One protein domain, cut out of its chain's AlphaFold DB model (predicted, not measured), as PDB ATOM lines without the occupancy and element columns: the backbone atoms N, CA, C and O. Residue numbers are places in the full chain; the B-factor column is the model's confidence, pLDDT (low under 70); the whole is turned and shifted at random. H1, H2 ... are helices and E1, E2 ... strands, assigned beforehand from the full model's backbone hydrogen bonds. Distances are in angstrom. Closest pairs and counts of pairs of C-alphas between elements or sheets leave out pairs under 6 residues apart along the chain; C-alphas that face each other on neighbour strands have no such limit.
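This is residues 70 to 182 of the 490 residues of an uncharacterized protein of Pseudomonas syringae pv. avii (UniProt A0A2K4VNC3). What is the shape? A strongly twisted sheet of three long strands, E2, E1 and E4, with short E3 at one edge, has helices H1 and H2 near the end where E1 begins. What makes it up? The printed part has 113 residues, under half in named elements, ordered E1 E2 H1 E3 E4 H2. The mixed sheet runs E3 E2 E1 E4; the class is mixed, the whole compact, radius of gyration of the C-alphas 13.6 A, spans 41 by 32 by 24 A.

Which are the strands? E1, residues 74 to 82, begins at C-alpha (172.623, 162.838, 166.319) and measures 23.9 A; E2 is 91 to 100, 23.3 A; E3 is 134 to 136; E4 is 146 to 154, 23.5 A. Which are the helices? H1 is 101 to 106; H2, 171 to 180, ends at C-alpha (175.995, 152.315, 149.626).

How do strands pair? E1 and E2 form a hairpin, N 78 and O 97 2.8 A apart; E1 and E4 are antiparallel, N 79 and O 149 2.8 A apart; E3 and E2 are parallel, N 135 and O 91 2.8 A apart. E2, H1 and E3 form a strand-helix-strand unit, two parallel neighbours with a helix between, its crossover right-handed. Where are the helices? H1 is over E2, H2 over E1 and E4; the closest C-alphas of H2 and E4, Ala 171 and Ala 151, are 5.1 A apart. In both helices every O i to N i+4 pair is within hydrogen-bond range.

How large is it? The farthest C-alphas, Pro 88 and Asn 182, are 41.8 A apart; the printed part has no cut. Which links are long? H1 to E3 and E4 to H2. Where is confidence low? Residues 111 to 123 have pLDDT under 70.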
ATOM      1  N   ASP A  70     176.486 167.215 164.027       93.56
ATOM      2  CA  ASP A  70     177.446 166.358 164.708       93.56
ATOM      3  C   ASP A  70     176.864 164.928 164.748       93.56
ATOM      4  O   ASP A  70     175.810 164.719 165.364       93.56
ATOM      5  N   PRO A  71     177.480 163.946 164.068       92.56
ATOM      6  CA  PRO A  71     176.988 162.571 164.021       92.56
ATOM      7  C   PRO A  71     176.994 161.840 165.364       92.56
ATOM      8  O   PRO A  71     176.225 160.891 165.508       92.56
ATOM      9  N   ASP A  72     177.813 162.267 166.331       89.75
ATOM     10  CA  ASP A  72     177.865 161.681 167.677       89.75
ATOM     11  C   ASP A  72     176.803 162.278 168.622       89.75
ATOM     12  O   ASP A  72     176.386 161.625 169.582       89.75
ATOM     13  N   ASP A  73     176.273 163.460 168.292       93.62
ATOM     14  CA  ASP A  73     175.124 164.098 168.960       93.62
ATOM     15  C   ASP A  73     173.814 163.992 168.152       93.62
ATOM     16  O   ASP A  73     172.801 164.634 168.460       93.62
ATOM     17  N   THR A  74     173.805 163.142 167.127       94.62
ATOM     18  CA  THR A  74     172.623 162.838 166.319       94.62
ATOM     19  C   THR A  74     172.307 161.353 166.417       94.62
ATOM     20  O   THR A  74     173.161 160.505 166.176       94.62
ATOM     21  N   LEU A  75     171.071 161.035 166.779       93.62
ATOM     22  CA  LEU A  75     170.599 159.689 167.065       93.62
ATOM     23  C   LEU A  75     169.714 159.184 165.931       93.62
ATOM     24  O   LEU A  75     168.825 159.899 165.478       93.62
ATOM     25  N   ILE A  76     169.899 157.931 165.525       91.50
ATOM     26  CA  ILE A  76     168.853 157.168 164.843       91.50
ATOM     27  C   ILE A  76     168.151 156.310 165.893       91.50
ATOM     28  O   ILE A  76     168.784 155.510 166.592       91.50
ATOM     29  N   THR A  77     166.844 156.510 166.039       90.31
ATOM     30  CA  THR A  77     166.061 155.871 167.096       90.31
ATOM     31  C   THR A  77     164.860 155.155 166.506       90.31
ATOM     32  O   THR A  77     164.078 155.739 165.762       90.31
ATOM     33  N   THR A  78     164.702 153.890 166.892       88.44
ATOM     34  CA  THR A  78     163.490 153.100 166.677       88.44
ATOM     35  C   THR A  78     162.646 153.130 167.951       88.44
ATOM     36  O   THR A  78     163.092 152.689 169.014       88.44
ATOM     37  N   LEU A  79     161.416 153.618 167.837       88.00
ATOM     38  CA  LEU A  79     160.419 153.701 168.898       88.00
ATOM     39  C   LEU A  79     159.275 152.717 168.620       88.00
ATOM     40  O   LEU A  79     158.827 152.588 167.483       88.00
ATOM     41  N   TYR A  80     158.771 152.065 169.665       87.31
ATOM     42  CA  TYR A  80     157.423 151.499 169.670       87.31
ATOM     43  C   TYR A  80     156.486 152.551 170.223       87.31
ATOM     44  O   TYR A  80     156.632 152.917 171.386       87.31
ATOM     45  N   ILE A  81     155.552 153.028 169.417       88.44
ATOM     46  CA  ILE A  81     154.623 154.091 169.802       88.44
ATOM     47  C   ILE A  81     153.197 153.557 169.774       88.44
ATOM     48  O   ILE A  81     152.884 152.731 168.919       88.44
ATOM     49  N   GLU A  82     152.334 154.029 170.670       88.75
ATOM     50  CA  GLU A  82     150.887 153.804 170.558       88.75
ATOM     51  C   GLU A  82     150.394 154.251 169.173       88.75
ATOM     52  O   GLU A  82     150.783 155.322 168.704       88.75
ATOM     53  N   ASP A  83     149.562 153.438 168.506       86.19
ATOM     54  CA  ASP A  83     149.102 153.724 167.141       86.19
ATOM     55  C   ASP A  83     148.446 155.118 167.089       86.19
ATOM     56  O   ASP A  83     147.389 155.322 167.708       86.19
ATOM     57  N   PRO A  84     149.009 156.077 166.323       85.56
ATOM     58  CA  PRO A  84     148.454 157.422 166.214       85.56
ATOM     59  C   PRO A  84     147.023 157.472 165.662       85.56
ATOM     60  O   PRO A  84     146.348 158.492 165.773       85.56
ATOM     61  N   LYS A  85     146.537 156.381 165.050       85.25
ATOM     62  CA  LYS A  85     145.143 156.243 164.603       85.25
ATOM     63  C   LYS A  85     144.178 155.920 165.744       85.25
ATOM     64  O   LYS A  85     142.983 156.178 165.600       85.25
ATOM     65  N   LEU A  86     144.668 155.315 166.825       84.62
ATOM     66  CA  LEU A  86     143.863 154.831 167.950       84.62
ATOM     67  C   LEU A  86     143.957 155.758 169.168       84.62
ATOM     68  O   LEU A  86     142.972 155.903 169.893       84.62
ATOM     69  N   TYR A  87     145.102 156.416 169.367       86.38
ATOM     70  CA  TYR A  87     145.380 157.241 170.543       86.38
ATOM     71  C   TYR A  87     145.735 158.683 170.151       86.38
ATOM     72  O   TYR A  87     146.418 158.888 169.149       86.38
ATOM     73  N   PRO A  88     145.290 159.704 170.912       87.12
ATOM     74  CA  PRO A  88     145.691 161.089 170.681       87.12
ATOM     75  C   PRO A  88     147.131 161.345 171.149       87.12
ATOM     76  O   PRO A  88     147.632 160.654 172.032       87.12
ATOM     77  N   ALA A  89     147.768 162.381 170.599       85.00
ATOM     78  CA  ALA A  89     149.055 162.870 171.091       85.00
ATOM     79  C   ALA A  89     148.929 163.492 172.508       85.00
ATOM     80  O   ALA A  89     147.875 164.068 172.817       85.00
ATOM     81  N   PRO A  90     149.979 163.441 173.355       89.12
ATOM     82  CA  PRO A  90     151.272 162.792 173.110       89.12
ATOM     83  C   PRO A  90     151.164 161.260 173.147       89.12
ATOM     84  O   PRO A  90     150.518 160.694 174.028       89.12
ATOM     85  N   HIS A  91     151.805 160.589 172.189       89.81
ATOM     86  CA  HIS A  91     151.779 159.131 172.065       89.81
ATOM     87  C   HIS A  91     152.778 158.507 173.032       89.81
ATOM     88  O   HIS A  91     153.951 158.891 173.053       89.81
ATOM     89  N   ARG A  92     152.357 157.518 173.824       91.00
ATOM     90  CA  ARG A  92     153.307 156.816 174.693       91.00
ATOM     91  C   ARG A  92     154.249 155.977 173.840       91.00
ATOM     92  O   ARG A  92     153.822 155.354 172.870       91.00
ATOM     93  N   ALA A  93     155.525 155.953 174.220       90.19
ATOM     94  CA  ALA A  93     156.562 155.265 173.471       90.19
ATOM     95  C   ALA A  93     157.498 154.433 174.358       90.19
ATOM     96  O   ALA A  93     157.868 154.846 175.457       90.19
ATOM     97  N   ASN A  94     157.962 153.292 173.851       89.31
ATOM     98  CA  ASN A  94     159.136 152.597 174.372       89.31
ATOM     99  C   ASN A  94     160.279 152.694 173.355       89.31
ATOM    100  O   ASN A  94     160.097 152.416 172.169       89.31
ATOM    101  N   VAL A  95     161.478 153.048 173.819       87.38
ATOM    102  CA  VAL A  95     162.675 153.066 172.969       87.38
ATOM    103  C   VAL A  95     163.106 151.627 172.710       87.38
ATOM    104  O   VAL A  95     163.517 150.924 173.631       87.38
ATOM    105  N   ALA A  96     163.009 151.183 171.458       82.69
ATOM    106  CA  ALA A  96     163.486 149.867 171.068       82.69
ATOM    107  C   ALA A  96     165.007 149.890 170.952       82.69
ATOM    108  O   ALA A  96     165.692 149.077 171.564       82.69
ATOM    109  N   HIS A  97     165.520 150.778 170.101       83.38
ATOM    110  CA  HIS A  97     166.932 150.901 169.752       83.38
ATOM    111  C   HIS A  97     167.245 152.387 169.591       83.38
ATOM    112  O   HIS A  97     166.458 153.119 168.997       83.38
ATOM    113  N   SER A  98     168.391 152.829 170.098       86.44
ATOM    114  CA  SER A  98     168.893 154.187 169.893       86.44
ATOM    115  C   SER A  98     170.410 154.146 169.851       86.44
ATOM    116  O   SER A  98     171.027 153.516 170.711       86.44
ATOM    117  N   MET A  99     171.000 154.790 168.852       86.00
ATOM    118  CA  MET A  99     172.450 154.870 168.671       86.00
ATOM    119  C   MET A  99     172.809 156.127 167.886       86.00
ATOM    120  O   MET A  99     171.948 156.685 167.200       86.00
ATOM    121  N   THR A 100     174.060 156.571 167.977       91.31
ATOM    122  CA  THR A 100     174.522 157.715 167.181       91.31
ATOM    123  C   THR A 100     174.596 157.357 165.696       91.31
ATOM    124  O   THR A 100     174.653 156.178 165.331       91.31
ATOM    125  N   LEU A 101     174.612 158.351 164.805       91.56
ATOM    126  CA  LEU A 101     174.775 158.080 163.373       91.56
ATOM    127  C   LEU A 101     176.150 157.465 163.062       91.56
ATOM    128  O   LEU A 101     176.252 156.599 162.191       91.56
ATOM    129  N   THR A 102     177.189 157.840 163.813       89.00
ATOM    130  CA  THR A 102     178.511 157.196 163.751       89.00
ATOM    131  C   THR A 102     178.422 155.717 164.122       89.00
ATOM    132  O   THR A 102     178.921 154.855 163.396       89.00
ATOM    133  N   GLU A 103     177.764 155.399 165.242       82.56
ATOM    134  CA  GLU A 103     177.569 154.019 165.690       82.56
ATOM    135  C   GLU A 103     176.746 153.207 164.693       82.56
ATOM    136  O   GLU A 103     177.063 152.041 164.459       82.56
ATOM    137  N   ALA A 104     175.726 153.815 164.088       85.31
ATOM    138  CA  ALA A 104     174.909 153.185 163.063       85.31
ATOM    139  C   ALA A 104     175.741 152.812 161.827       85.31
ATOM    140  O   ALA A 104     175.633 151.682 161.349       85.31
ATOM    141  N   LEU A 105     176.629 153.695 161.353       85.88
ATOM    142  CA  LEU A 105     177.537 153.371 160.247       85.88
ATOM    143  C   LEU A 105     178.543 152.272 160.638       85.88
ATOM    144  O   LEU A 105     178.711 151.303 159.903       85.88
ATOM    145  N   LEU A 106     179.160 152.359 161.824       79.25
ATOM    146  CA  LEU A 106     180.109 151.348 162.325       79.25
ATOM    147  C   LEU A 106     179.479 149.961 162.499       79.25
ATOM    148  O   LEU A 106     180.112 148.936 162.237       79.25
ATOM    149  N   ARG A 107     178.229 149.923 162.967       76.12
ATOM    150  CA  ARG A 107     177.442 148.694 163.122       76.12
ATOM    151  C   ARG A 107     176.948 148.155 161.798       76.12
ATOM    152  O   ARG A 107     176.397 147.055 161.799       76.12
ATOM    153  N   ASN A 108     177.149 148.883 160.705       77.06
ATOM    154  CA  ASN A 108     176.516 148.574 159.446       77.06
ATOM    155  C   ASN A 108     175.002 148.396 159.665       77.06
ATOM    156  O   ASN A 108     174.462 147.323 159.405       77.06
ATOM    157  N   TRP A 109     174.350 149.403 160.274       77.19
ATOM    158  CA  TRP A 109     172.917 149.408 160.602       77.19
ATOM    159  C   TRP A 109     172.093 149.398 159.311       77.19
ATOM    160  O   TRP A 109     171.587 150.412 158.833       77.19
ATOM    161  N   GLN A 110     172.027 148.212 158.720       70.88
ATOM    162  CA  GLN A 110     171.357 147.892 157.480       70.88
ATOM    163  C   GLN A 110     170.152 147.005 157.770       70.88
ATOM    164  O   GLN A 110     170.145 146.197 158.699       70.88
ATOM    165  N   GLN A 111     169.142 147.106 156.916       60.47
ATOM    166  CA  GLN A 111     168.017 146.181 156.883       60.47
ATOM    167  C   GLN A 111     167.920 145.616 155.464       60.47
ATOM    168  O   GLN A 111     167.811 146.379 154.507       60.47
ATOM    169  N   LYS A 112     167.951 144.286 155.310       41.25
ATOM    170  CA  LYS A 112     167.591 143.608 154.056       41.25
ATOM    171  C   LYS A 112     166.290 142.833 154.284       41.25
ATOM    172  O   LYS A 112     166.232 142.008 155.189       41.25
ATOM    173  N   GLY A 113     165.271 143.076 153.457       40.66
ATOM    174  CA  GLY A 113     163.961 142.407 153.541       40.66
ATOM    175  C   GLY A 113     162.890 143.220 154.280       40.66
ATOM    176  O   GLY A 113     163.186 144.279 154.821       40.66
ATOM    177  N   ASN A 114     161.649 142.716 154.294       37.06
ATOM    178  CA  ASN A 114     160.428 143.337 154.855       37.06
ATOM    179  C   ASN A 114     160.474 143.667 156.371       37.06
ATOM    180  O   ASN A 114     159.434 143.957 156.956       37.06
ATOM    181  N   GLY A 115     161.648 143.637 157.011       42.06
ATOM    182  CA  GLY A 115     161.808 143.805 158.449       42.06
ATOM    183  C   GLY A 115     161.639 142.499 159.224       42.06
ATOM    184  O   GLY A 115     160.865 142.465 160.160       42.06
ATOM    185  N   ASP A 116     162.380 141.431 158.915       41.78
ATOM    186  CA  ASP A 116     162.264 140.154 159.659       41.78
ATOM    187  C   ASP A 116     162.792 140.221 161.111       41.78
ATOM    188  O   ASP A 116     162.367 139.442 161.960       41.78
ATOM    189  N   TRP A 117     163.650 141.189 161.472       42.75
ATOM    190  CA  TRP A 117     163.895 141.495 162.900       42.75
ATOM    191  C   TRP A 117     162.660 142.147 163.545       42.75
ATOM    192  O   TRP A 117     162.483 142.120 164.754       42.75
ATOM    193  N   PHE A 118     161.786 142.708 162.715       47.16
ATOM    194  CA  PHE A 118     160.544 143.390 163.037       47.16
ATOM    195  C   PHE A 118     159.301 142.525 162.769       47.16
ATOM    196  O   PHE A 118     158.185 143.031 162.832       47.16
ATOM    197  N   ASP A 119     159.444 141.213 162.559       43.06
ATOM    198  CA  ASP A 119     158.290 140.327 162.321       43.06
ATOM    199  C   ASP A 119     157.342 140.273 163.547       43.06
ATOM    200  O   ASP A 119     156.179 139.886 163.467       43.06
ATOM    201  N   HIS A 120     157.829 140.752 164.698       44.75
ATOM    202  CA  HIS A 120     157.078 140.992 165.933       44.75
ATOM    203  C   HIS A 120     156.759 142.479 166.221       44.75
ATOM    204  O   HIS A 120     156.140 142.776 167.240       44.75
ATOM    205  N   LEU A 121     157.172 143.409 165.356       45.97
ATOM    206  CA  LEU A 121     157.097 144.870 165.527       45.97
ATOM    207  C   LEU A 121     155.982 145.563 164.727       45.97
ATOM    208  O   LEU A 121     155.778 146.768 164.884       45.97
ATOM    209  N   GLY A 122     155.246 144.829 163.893       50.75
ATOM    210  CA  GLY A 122     154.213 145.420 163.043       50.75
ATOM    211  C   GLY A 122     154.787 146.325 161.942       50.75
ATOM    212  O   GLY A 122     155.997 146.451 161.760       50.75
ATOM    213  N   HIS A 123     153.904 146.934 161.149       58.97
ATOM    214  CA  HIS A 123     154.294 147.755 159.999       58.97
ATOM    215  C   HIS A 123     155.019 149.042 160.441       58.97
ATOM    216  O   HIS A 123     154.427 149.865 161.145       58.97
ATOM    217  N   LEU A 124     156.267 149.229 159.987       70.88
ATOM    218  CA  LEU A 124     157.037 150.465 160.176       70.88
ATOM    219  C   LEU A 124     156.250 151.658 159.612       70.88
ATOM    220  O   LEU A 124     155.862 151.654 158.441       70.88
ATOM    221  N   GLN A 125     156.000 152.666 160.445       74.62
ATOM    222  CA  GLN A 125     155.298 153.873 160.026       74.62
ATOM    223  C   GLN A 125     156.166 154.707 159.073       74.62
ATOM    224  O   GLN A 125     157.381 154.798 159.269       74.62
ATOM    225  N   PRO A 126     155.559 155.342 158.053       75.94
ATOM    226  CA  PRO A 126     156.280 156.247 157.169       75.94
ATOM    227  C   PRO A 126     156.802 157.460 157.945       75.94
ATOM    228  O   PRO A 126     156.227 157.869 158.954       75.94
ATOM    229  N   HIS A 127     157.874 158.068 157.437       79.75
ATOM    230  CA  HIS A 127     158.429 159.291 158.009       79.75
ATOM    231  C   HIS A 127     157.377 160.409 158.080       79.75
ATOM    232  O   HIS A 127     156.659 160.658 157.108       79.75
ATOM    233  N   HIS A 128     157.316 161.109 159.215       80.31
ATOM    234  CA  HIS A 128     156.422 162.244 159.419       80.31
ATOM    235  C   HIS A 128     157.238 163.541 159.516       80.31
ATOM    236  O   HIS A 128     157.973 163.716 160.484       80.31
ATOM    237  N   GLU A 129     157.109 164.461 158.548       71.94
ATOM    238  CA  GLU A 129     157.927 165.695 158.507       71.94
ATOM    239  C   GLU A 129     157.755 166.588 159.747       71.94
ATOM    240  O   GLU A 129     158.690 167.278 160.143       71.94
ATOM    241  N   GLY A 130     156.575 166.566 160.374       74.75
ATOM    242  CA  GLY A 130     156.295 167.294 161.612       74.75
ATOM    243  C   GLY A 130     156.703 166.555 162.886       74.75
ATOM    244  O   GLY A 130     156.404 167.043 163.963       74.75
ATOM    245  N   GLY A 131     157.335 165.383 162.779       80.81
ATOM    246  CA  GLY A 131     157.561 164.468 163.896       80.81
ATOM    247  C   GLY A 131     156.279 163.929 164.536       80.81
ATOM    248  O   GLY A 131     155.170 164.384 164.266       80.81
ATOM    249  N   LEU A 132     156.426 162.917 165.383       84.81
ATOM    250  CA  LEU A 132     155.349 162.438 166.248       84.81
ATOM    251  C   LEU A 132     155.678 162.887 167.665       84.81
ATOM    252  O   LEU A 132     156.805 162.681 168.098       84.81
ATOM    253  N   ASP A 133     154.735 163.537 168.345       89.56
ATOM    254  CA  ASP A 133     154.900 163.960 169.740       89.56
ATOM    255  C   ASP A 133     154.849 162.721 170.642       89.56
ATOM    256  O   ASP A 133     153.768 162.222 170.970       89.56
ATOM    257  N   CYS A 134     156.026 162.169 170.945       89.69
ATOM    258  CA  CYS A 134     156.179 160.910 171.660       89.69
ATOM    259  C   CYS A 134     156.696 161.138 173.081       89.69
ATOM    260  O   CYS A 134     157.756 161.726 173.304       89.69
ATOM    261  N   GLN A 135     155.997 160.557 174.055       91.25
ATOM    262  CA  GLN A 135     156.408 160.533 175.451       91.25
ATOM    263  C   GLN A 135     156.944 159.150 175.819       91.25
ATOM    264  O   GLN A 135     156.194 158.173 175.870       91.25
ATOM    265  N   VAL A 136     158.241 159.062 176.123       90.06
ATOM    266  CA  VAL A 136     158.835 157.797 176.572       90.06
ATOM    267  C   VAL A 136     158.305 157.421 177.949       90.06
ATOM    268  O   VAL A 136     158.306 158.235 178.874       90.06
ATOM    269  N   VAL A 137     157.861 156.173 178.079       90.06
ATOM    270  CA  VAL A 137     157.371 155.595 179.330       90.06
ATOM    271  C   VAL A 137     158.171 154.350 179.701       90.06
ATOM    272  O   VAL A 137     158.573 153.577 178.832       90.06
ATOM    273  N   ASP A 138     158.368 154.142 181.002       86.25
ATOM    274  CA  ASP A 138     159.057 152.952 181.528       86.25
ATOM    275  C   ASP A 138     158.173 151.696 181.475       86.25
ATOM    276  O   ASP A 138     158.664 150.566 181.446       86.25
ATOM    277  N   GLU A 139     156.849 151.880 181.481       88.69
ATOM    278  CA  GLU A 139     155.901 150.779 181.354       88.69
ATOM    279  C   GLU A 139     155.993 150.170 179.953       88.69
ATOM    280  O   GLU A 139     155.927 150.875 178.945       88.69
ATOM    281  N   LYS A 140     156.108 148.841 179.890       84.88
ATOM    282  CA  LYS A 140     156.092 148.114 178.623       84.88
ATOM    283  C   LYS A 140     154.698 148.184 178.005       84.88
ATOM    284  O   LYS A 140     153.750 147.626 178.557       84.88
ATOM    285  N   LEU A 141     154.603 148.815 176.843       83.75
ATOM    286  CA  LEU A 141     153.356 148.951 176.111       83.75
ATOM    287  C   LEU A 141     152.951 147.619 175.448       83.75
ATOM    288  O   LEU A 141     153.815 146.825 175.048       83.75
ATOM    289  N   PRO A 142     151.640 147.334 175.347       81.12
ATOM    290  CA  PRO A 142     151.151 146.141 174.675       81.12
ATOM    291  C   PRO A 142     151.450 146.190 173.162       81.12
ATOM    292  O   PRO A 142     151.041 147.140 172.495       81.12
ATOM    293  N   PRO A 143     152.097 145.157 172.579       73.44
ATOM    294  CA  PRO A 143     152.514 145.180 171.172       73.44
ATOM    295  C   PRO A 143     151.376 145.357 170.159       73.44
ATOM    296  O   PRO A 143     151.610 145.856 169.068       73.44
ATOM    297  N   TYR A 144     150.155 144.941 170.499       78.19
ATOM    298  CA  TYR A 144     148.993 145.011 169.608       78.19
ATOM    299  C   TYR A 144     148.390 146.419 169.478       78.19
ATOM    300  O   TYR A 144     147.652 146.656 168.527       78.19
ATOM    301  N   ASP A 145     148.724 147.336 170.391       81.94
ATOM    302  CA  ASP A 145     148.307 148.746 170.344       81.94
ATOM    303  C   ASP A 145     149.429 149.657 169.820       81.94
ATOM    304  O   ASP A 145     149.254 150.873 169.742       81.94
ATOM    305  N   CYS A 146     150.591 149.083 169.479       81.69
ATOM    306  CA  CYS A 146     151.789 149.825 169.112       81.69
ATOM    307  C   CYS A 146     152.211 149.588 167.662       81.69
ATOM    308  O   CYS A 146     152.025 148.514 167.093       81.69
ATOM    309  N   VAL A 147     152.867 150.591 167.090       84.06
ATOM    310  CA  VAL A 147     153.522 150.541 165.783       84.06
ATOM    311  C   VAL A 147     154.981 150.964 165.919       84.06
ATOM    312  O   VAL A 147     155.336 151.737 166.810       84.06
ATOM    313  N   ALA A 148     155.843 150.460 165.040       84.31
ATOM    314  CA  ALA A 148     157.235 150.887 164.988       84.31
ATOM    315  C   ALA A 148     157.364 152.219 164.233       84.31
ATOM    316  O   ALA A 148     156.820 152.372 163.138       84.31
ATOM    317  N   TYR A 149     158.123 153.164 164.780       87.12
ATOM    318  CA  TYR A 149     158.505 154.412 164.121       87.12
ATOM    319  C   TYR A 149     160.011 154.621 164.262       87.12
ATOM    320  O   TYR A 149     160.547 154.545 165.365       87.12
ATOM    321  N   GLU A 150     160.699 154.869 163.151       88.62
ATOM    322  CA  GLU A 150     162.140 155.122 163.143       88.62
ATOM    323  C   GLU A 150     162.423 156.491 162.531       88.62
ATOM    324  O   GLU A 150     161.979 156.801 161.422       88.62
ATOM    325  N   ALA A 151     163.175 157.317 163.252       91.44
ATOM    326  CA  ALA A 151     163.545 158.646 162.797       91.44
ATOM    327  C   ALA A 151     164.911 159.066 163.344       91.44
ATOM    328  O   ALA A 151     165.485 158.422 164.227       91.44
ATOM    329  N   VAL A 152     165.436 160.145 162.766       93.75
ATOM    330  CA  VAL A 152     166.695 160.754 163.179       93.75
ATOM    331  C   VAL A 152     166.394 161.957 164.066       93.75
ATOM    332  O   VAL A 152     165.628 162.837 163.671       93.75
ATOM    333  N   TYR A 153     167.010 162.010 165.240       94.12
ATOM    334  CA  TYR A 153     166.800 163.035 166.256       94.12
ATOM    335  C   TYR A 153     168.122 163.670 166.671       94.12
ATOM    336  O   TYR A 153     169.145 162.999 166.767       94.12
ATOM    337  N   ARG A 154     168.111 164.961 166.989       94.69
ATOM    338  CA  ARG A 154     169.193 165.587 167.749       94.69
ATOM    339  C   ARG A 154     169.102 165.151 169.212       94.69
ATOM    340  O   ARG A 154     168.010 165.069 169.779       94.69
ATOM    341  N   LYS A 155     170.252 164.891 169.826       92.69
ATOM    342  CA  LYS A 155     170.338 164.582 171.249       92.69
ATOM    343  C   LYS A 155     169.915 165.791 172.095       92.69
ATOM    344  O   LYS A 155     170.270 166.927 171.783       92.69
ATOM    345  N   SER A 156     169.156 165.553 173.161       92.19
ATOM    346  CA  SER A 156     168.745 166.582 174.126       92.19
ATOM    347  C   SER A 156     168.746 166.030 175.552       92.19
ATOM    348  O   SER A 156     168.733 164.815 175.746       92.19
ATOM    349  N   ASP A 157     168.759 166.913 176.554       88.00
ATOM    350  CA  ASP A 157     168.648 166.533 177.968       88.00
ATOM    351  C   ASP A 157     167.516 167.326 178.657       88.00
ATOM    352  O   ASP A 157     167.654 168.543 178.828       88.00
ATOM    353  N   PRO A 158     166.384 166.683 179.018       88.12
ATOM    354  CA  PRO A 158     166.046 165.277 178.759       88.12
ATOM    355  C   PRO A 158     165.854 164.987 177.258       88.12
ATOM    356  O   PRO A 158     165.638 165.898 176.456       88.12
ATOM    357  N   GLN A 159     165.939 163.715 176.853       91.38
ATOM    358  CA  GLN A 159     165.763 163.345 175.445       91.38
ATOM    359  C   GLN A 159     164.296 163.501 175.021       91.38
ATOM    360  O   GLN A 159     163.418 162.806 175.534       91.38
ATOM    361  N   HIS A 160     164.053 164.379 174.050       91.44
ATOM    362  CA  HIS A 160     162.747 164.598 173.438       91.44
ATOM    363  C   HIS A 160     162.663 163.857 172.102       91.44
ATOM    364  O   HIS A 160     163.627 163.843 171.329       91.44
ATOM    365  N   TYR A 161     161.512 163.244 171.833       91.31
ATOM    366  CA  TYR A 161     161.209 162.550 170.582       91.31
ATOM    367  C   TYR A 161     159.980 163.193 169.960       91.31
ATOM    368  O   TYR A 161     158.882 162.657 170.031       91.31
ATOM    369  N   ASP A 162     160.170 164.382 169.402       90.19
ATOM    370  CA  ASP A 162     159.104 165.181 168.814       90.19
ATOM    371  C   ASP A 162     159.651 166.032 167.656       90.19
ATOM    372  O   ASP A 162     160.802 165.898 167.230       90.19
ATOM    373  N   SER A 163     158.811 166.922 167.131       91.00
ATOM    374  CA  SER A 163     159.150 167.848 166.043       91.00
ATOM    375  C   SER A 163     160.371 168.745 166.302       91.00
ATOM    376  O   SER A 163     160.978 169.241 165.355       91.00
ATOM    377  N   THR A 164     160.722 168.993 167.568       91.62
ATOM    378  CA  THR A 164     161.774 169.939 167.962       91.62
ATOM    379  C   THR A 164     163.168 169.332 167.843       91.62
ATOM    380  O   THR A 164     164.131 170.052 167.567       91.62
ATOM    381  N   THR A 165     163.276 168.013 168.018       92.31
ATOM    382  CA  THR A 165     164.533 167.266 167.913       92.31
ATOM    383  C   THR A 165     164.634 166.476 166.617       92.31
ATOM    384  O   THR A 165     165.750 166.211 166.170       92.31
ATOM    385  N   GLN A 166     163.514 166.109 165.986       93.25
ATOM    386  CA  GLN A 166     163.535 165.326 164.753       93.25
ATOM    387  C   GLN A 166     164.146 166.114 163.584       93.25
ATOM    388  O   GLN A 166     163.757 167.243 163.281       93.25
ATOM    389  N   LEU A 167     165.090 165.494 162.881       91.44
ATOM    390  CA  LEU A 167     165.693 166.045 161.673       91.44
ATOM    391  C   LEU A 167     164.890 165.657 160.426       91.44
ATOM    392  O   LEU A 167     164.204 164.638 160.381       91.44
ATOM    393  N   ARG A 168     165.045 166.454 159.361       89.12
ATOM    394  CA  ARG A 168     164.478 166.151 158.032       89.12
ATOM    395  C   ARG A 168     165.159 164.964 157.340       89.12
ATOM    396  O   ARG A 168     164.658 164.464 156.338       89.12
ATOM    397  N   LEU A 169     166.315 164.531 157.846       89.38
ATOM    398  CA  LEU A 169     166.980 163.317 157.387       89.38
ATOM    399  C   LEU A 169     166.131 162.102 157.776       89.38
ATOM    400  O   LEU A 169     166.002 161.771 158.952       89.38
ATOM    401  N   THR A 170     165.557 161.428 156.783       89.00
ATOM    402  CA  THR A 170     164.792 160.200 157.034       89.00
ATOM    403  C   THR A 170     165.722 159.043 157.410       89.00
ATOM    404  O   THR A 170     166.814 158.909 156.851       89.00
ATOM    405  N   ALA A 171     165.264 158.167 158.310       88.06
ATOM    406  CA  ALA A 171     165.990 156.950 158.665       88.06
ATOM    407  C   ALA A 171     166.215 156.034 157.447       88.06
ATOM    408  O   ALA A 171     167.275 155.433 157.316       88.06
ATOM    409  N   GLU A 172     165.255 155.969 156.520       85.81
ATOM    410  CA  GLU A 172     165.381 155.219 155.264       85.81
ATOM    411  C   GLU A 172     166.538 155.734 154.400       85.81
ATOM    412  O   GLU A 172     167.409 154.955 154.015       85.81
ATOM    413  N   ALA A 173     166.603 157.046 154.155       87.94
ATOM    414  CA  ALA A 173     167.679 157.642 153.365       87.94
ATOM    415  C   ALA A 173     169.055 157.446 154.020       87.94
ATOM    416  O   ALA A 173     170.037 157.189 153.324       87.94
ATOM    417  N   PHE A 174     169.132 157.530 155.351       89.94
ATOM    418  CA  PHE A 174     170.381 157.284 156.066       89.94
ATOM    419  C   PHE A 174     170.808 155.808 156.009       89.94
ATOM    420  O   PHE A 174     171.971 155.517 155.739       89.94
ATOM    421  N   LYS A 175     169.874 154.861 156.168       86.00
ATOM    422  CA  LYS A 175     170.152 153.424 155.989       86.00
ATOM    423  C   LYS A 175     170.582 153.094 154.558       86.00
ATOM    424  O   LYS A 175     171.469 152.266 154.376       86.00
ATOM    425  N   GLN A 176     170.012 153.763 153.553       85.50
ATOM    426  CA  GLN A 176     170.460 153.633 152.164       85.50
ATOM    427  C   GLN A 176     171.898 154.138 151.986       85.50
ATOM    428  O   GLN A 176     172.688 153.502 151.299       85.50
ATOM    429  N   TYR A 177     172.276 155.236 152.644       89.19
ATOM    430  CA  TYR A 177     173.669 155.679 152.656       89.19
ATOM    431  C   TYR A 177     174.605 154.648 153.298       89.19
ATOM    432  O   TYR A 177     175.624 154.323 152.699       89.19
ATOM    433  N   ILE A 178     174.247 154.091 154.463       85.75
ATOM    434  CA  ILE A 178     175.019 153.004 155.092       85.75
ATOM    435  C   ILE A 178     175.161 151.825 154.120       85.75
ATOM    436  O   ILE A 178     176.237 151.248 154.011       85.75
ATOM    437  N   TRP A 179     174.093 151.493 153.389       81.06
ATOM    438  CA  TRP A 179     174.112 150.434 152.385       81.06
ATOM    439  C   TRP A 179     175.058 150.740 151.214       81.06
ATOM    440  O   TRP A 179     175.753 149.869 150.713       81.06
ATOM    441  N   ASP A 180     175.113 151.976 150.744       84.56
ATOM    442  CA  ASP A 180     175.995 152.315 149.626       84.56
ATOM    443  C   ASP A 180     177.454 152.538 150.077       84.56
ATOM    444  O   ASP A 180     178.372 152.566 149.249       84.56
ATOM    445  N   HIS A 181     177.692 152.680 151.386       83.88
ATOM    446  CA  HIS A 181     178.980 153.046 151.960       83.88
ATOM    447  C   HIS A 181     179.729 151.845 152.559       83.88
ATOM    448  O   HIS A 181     179.463 151.383 153.668       83.88
ATOM    449  N   ASN A 182     180.774 151.385 151.869       82.50
ATOM    450  CA  ASN A 182     181.673 150.356 152.396       82.50
ATOM    451  C   ASN A 182     182.769 150.972 153.288       82.50
ATOM    452  O   ASN A 182     183.877 151.260 152.820       82.50
TER     453      ASN A 182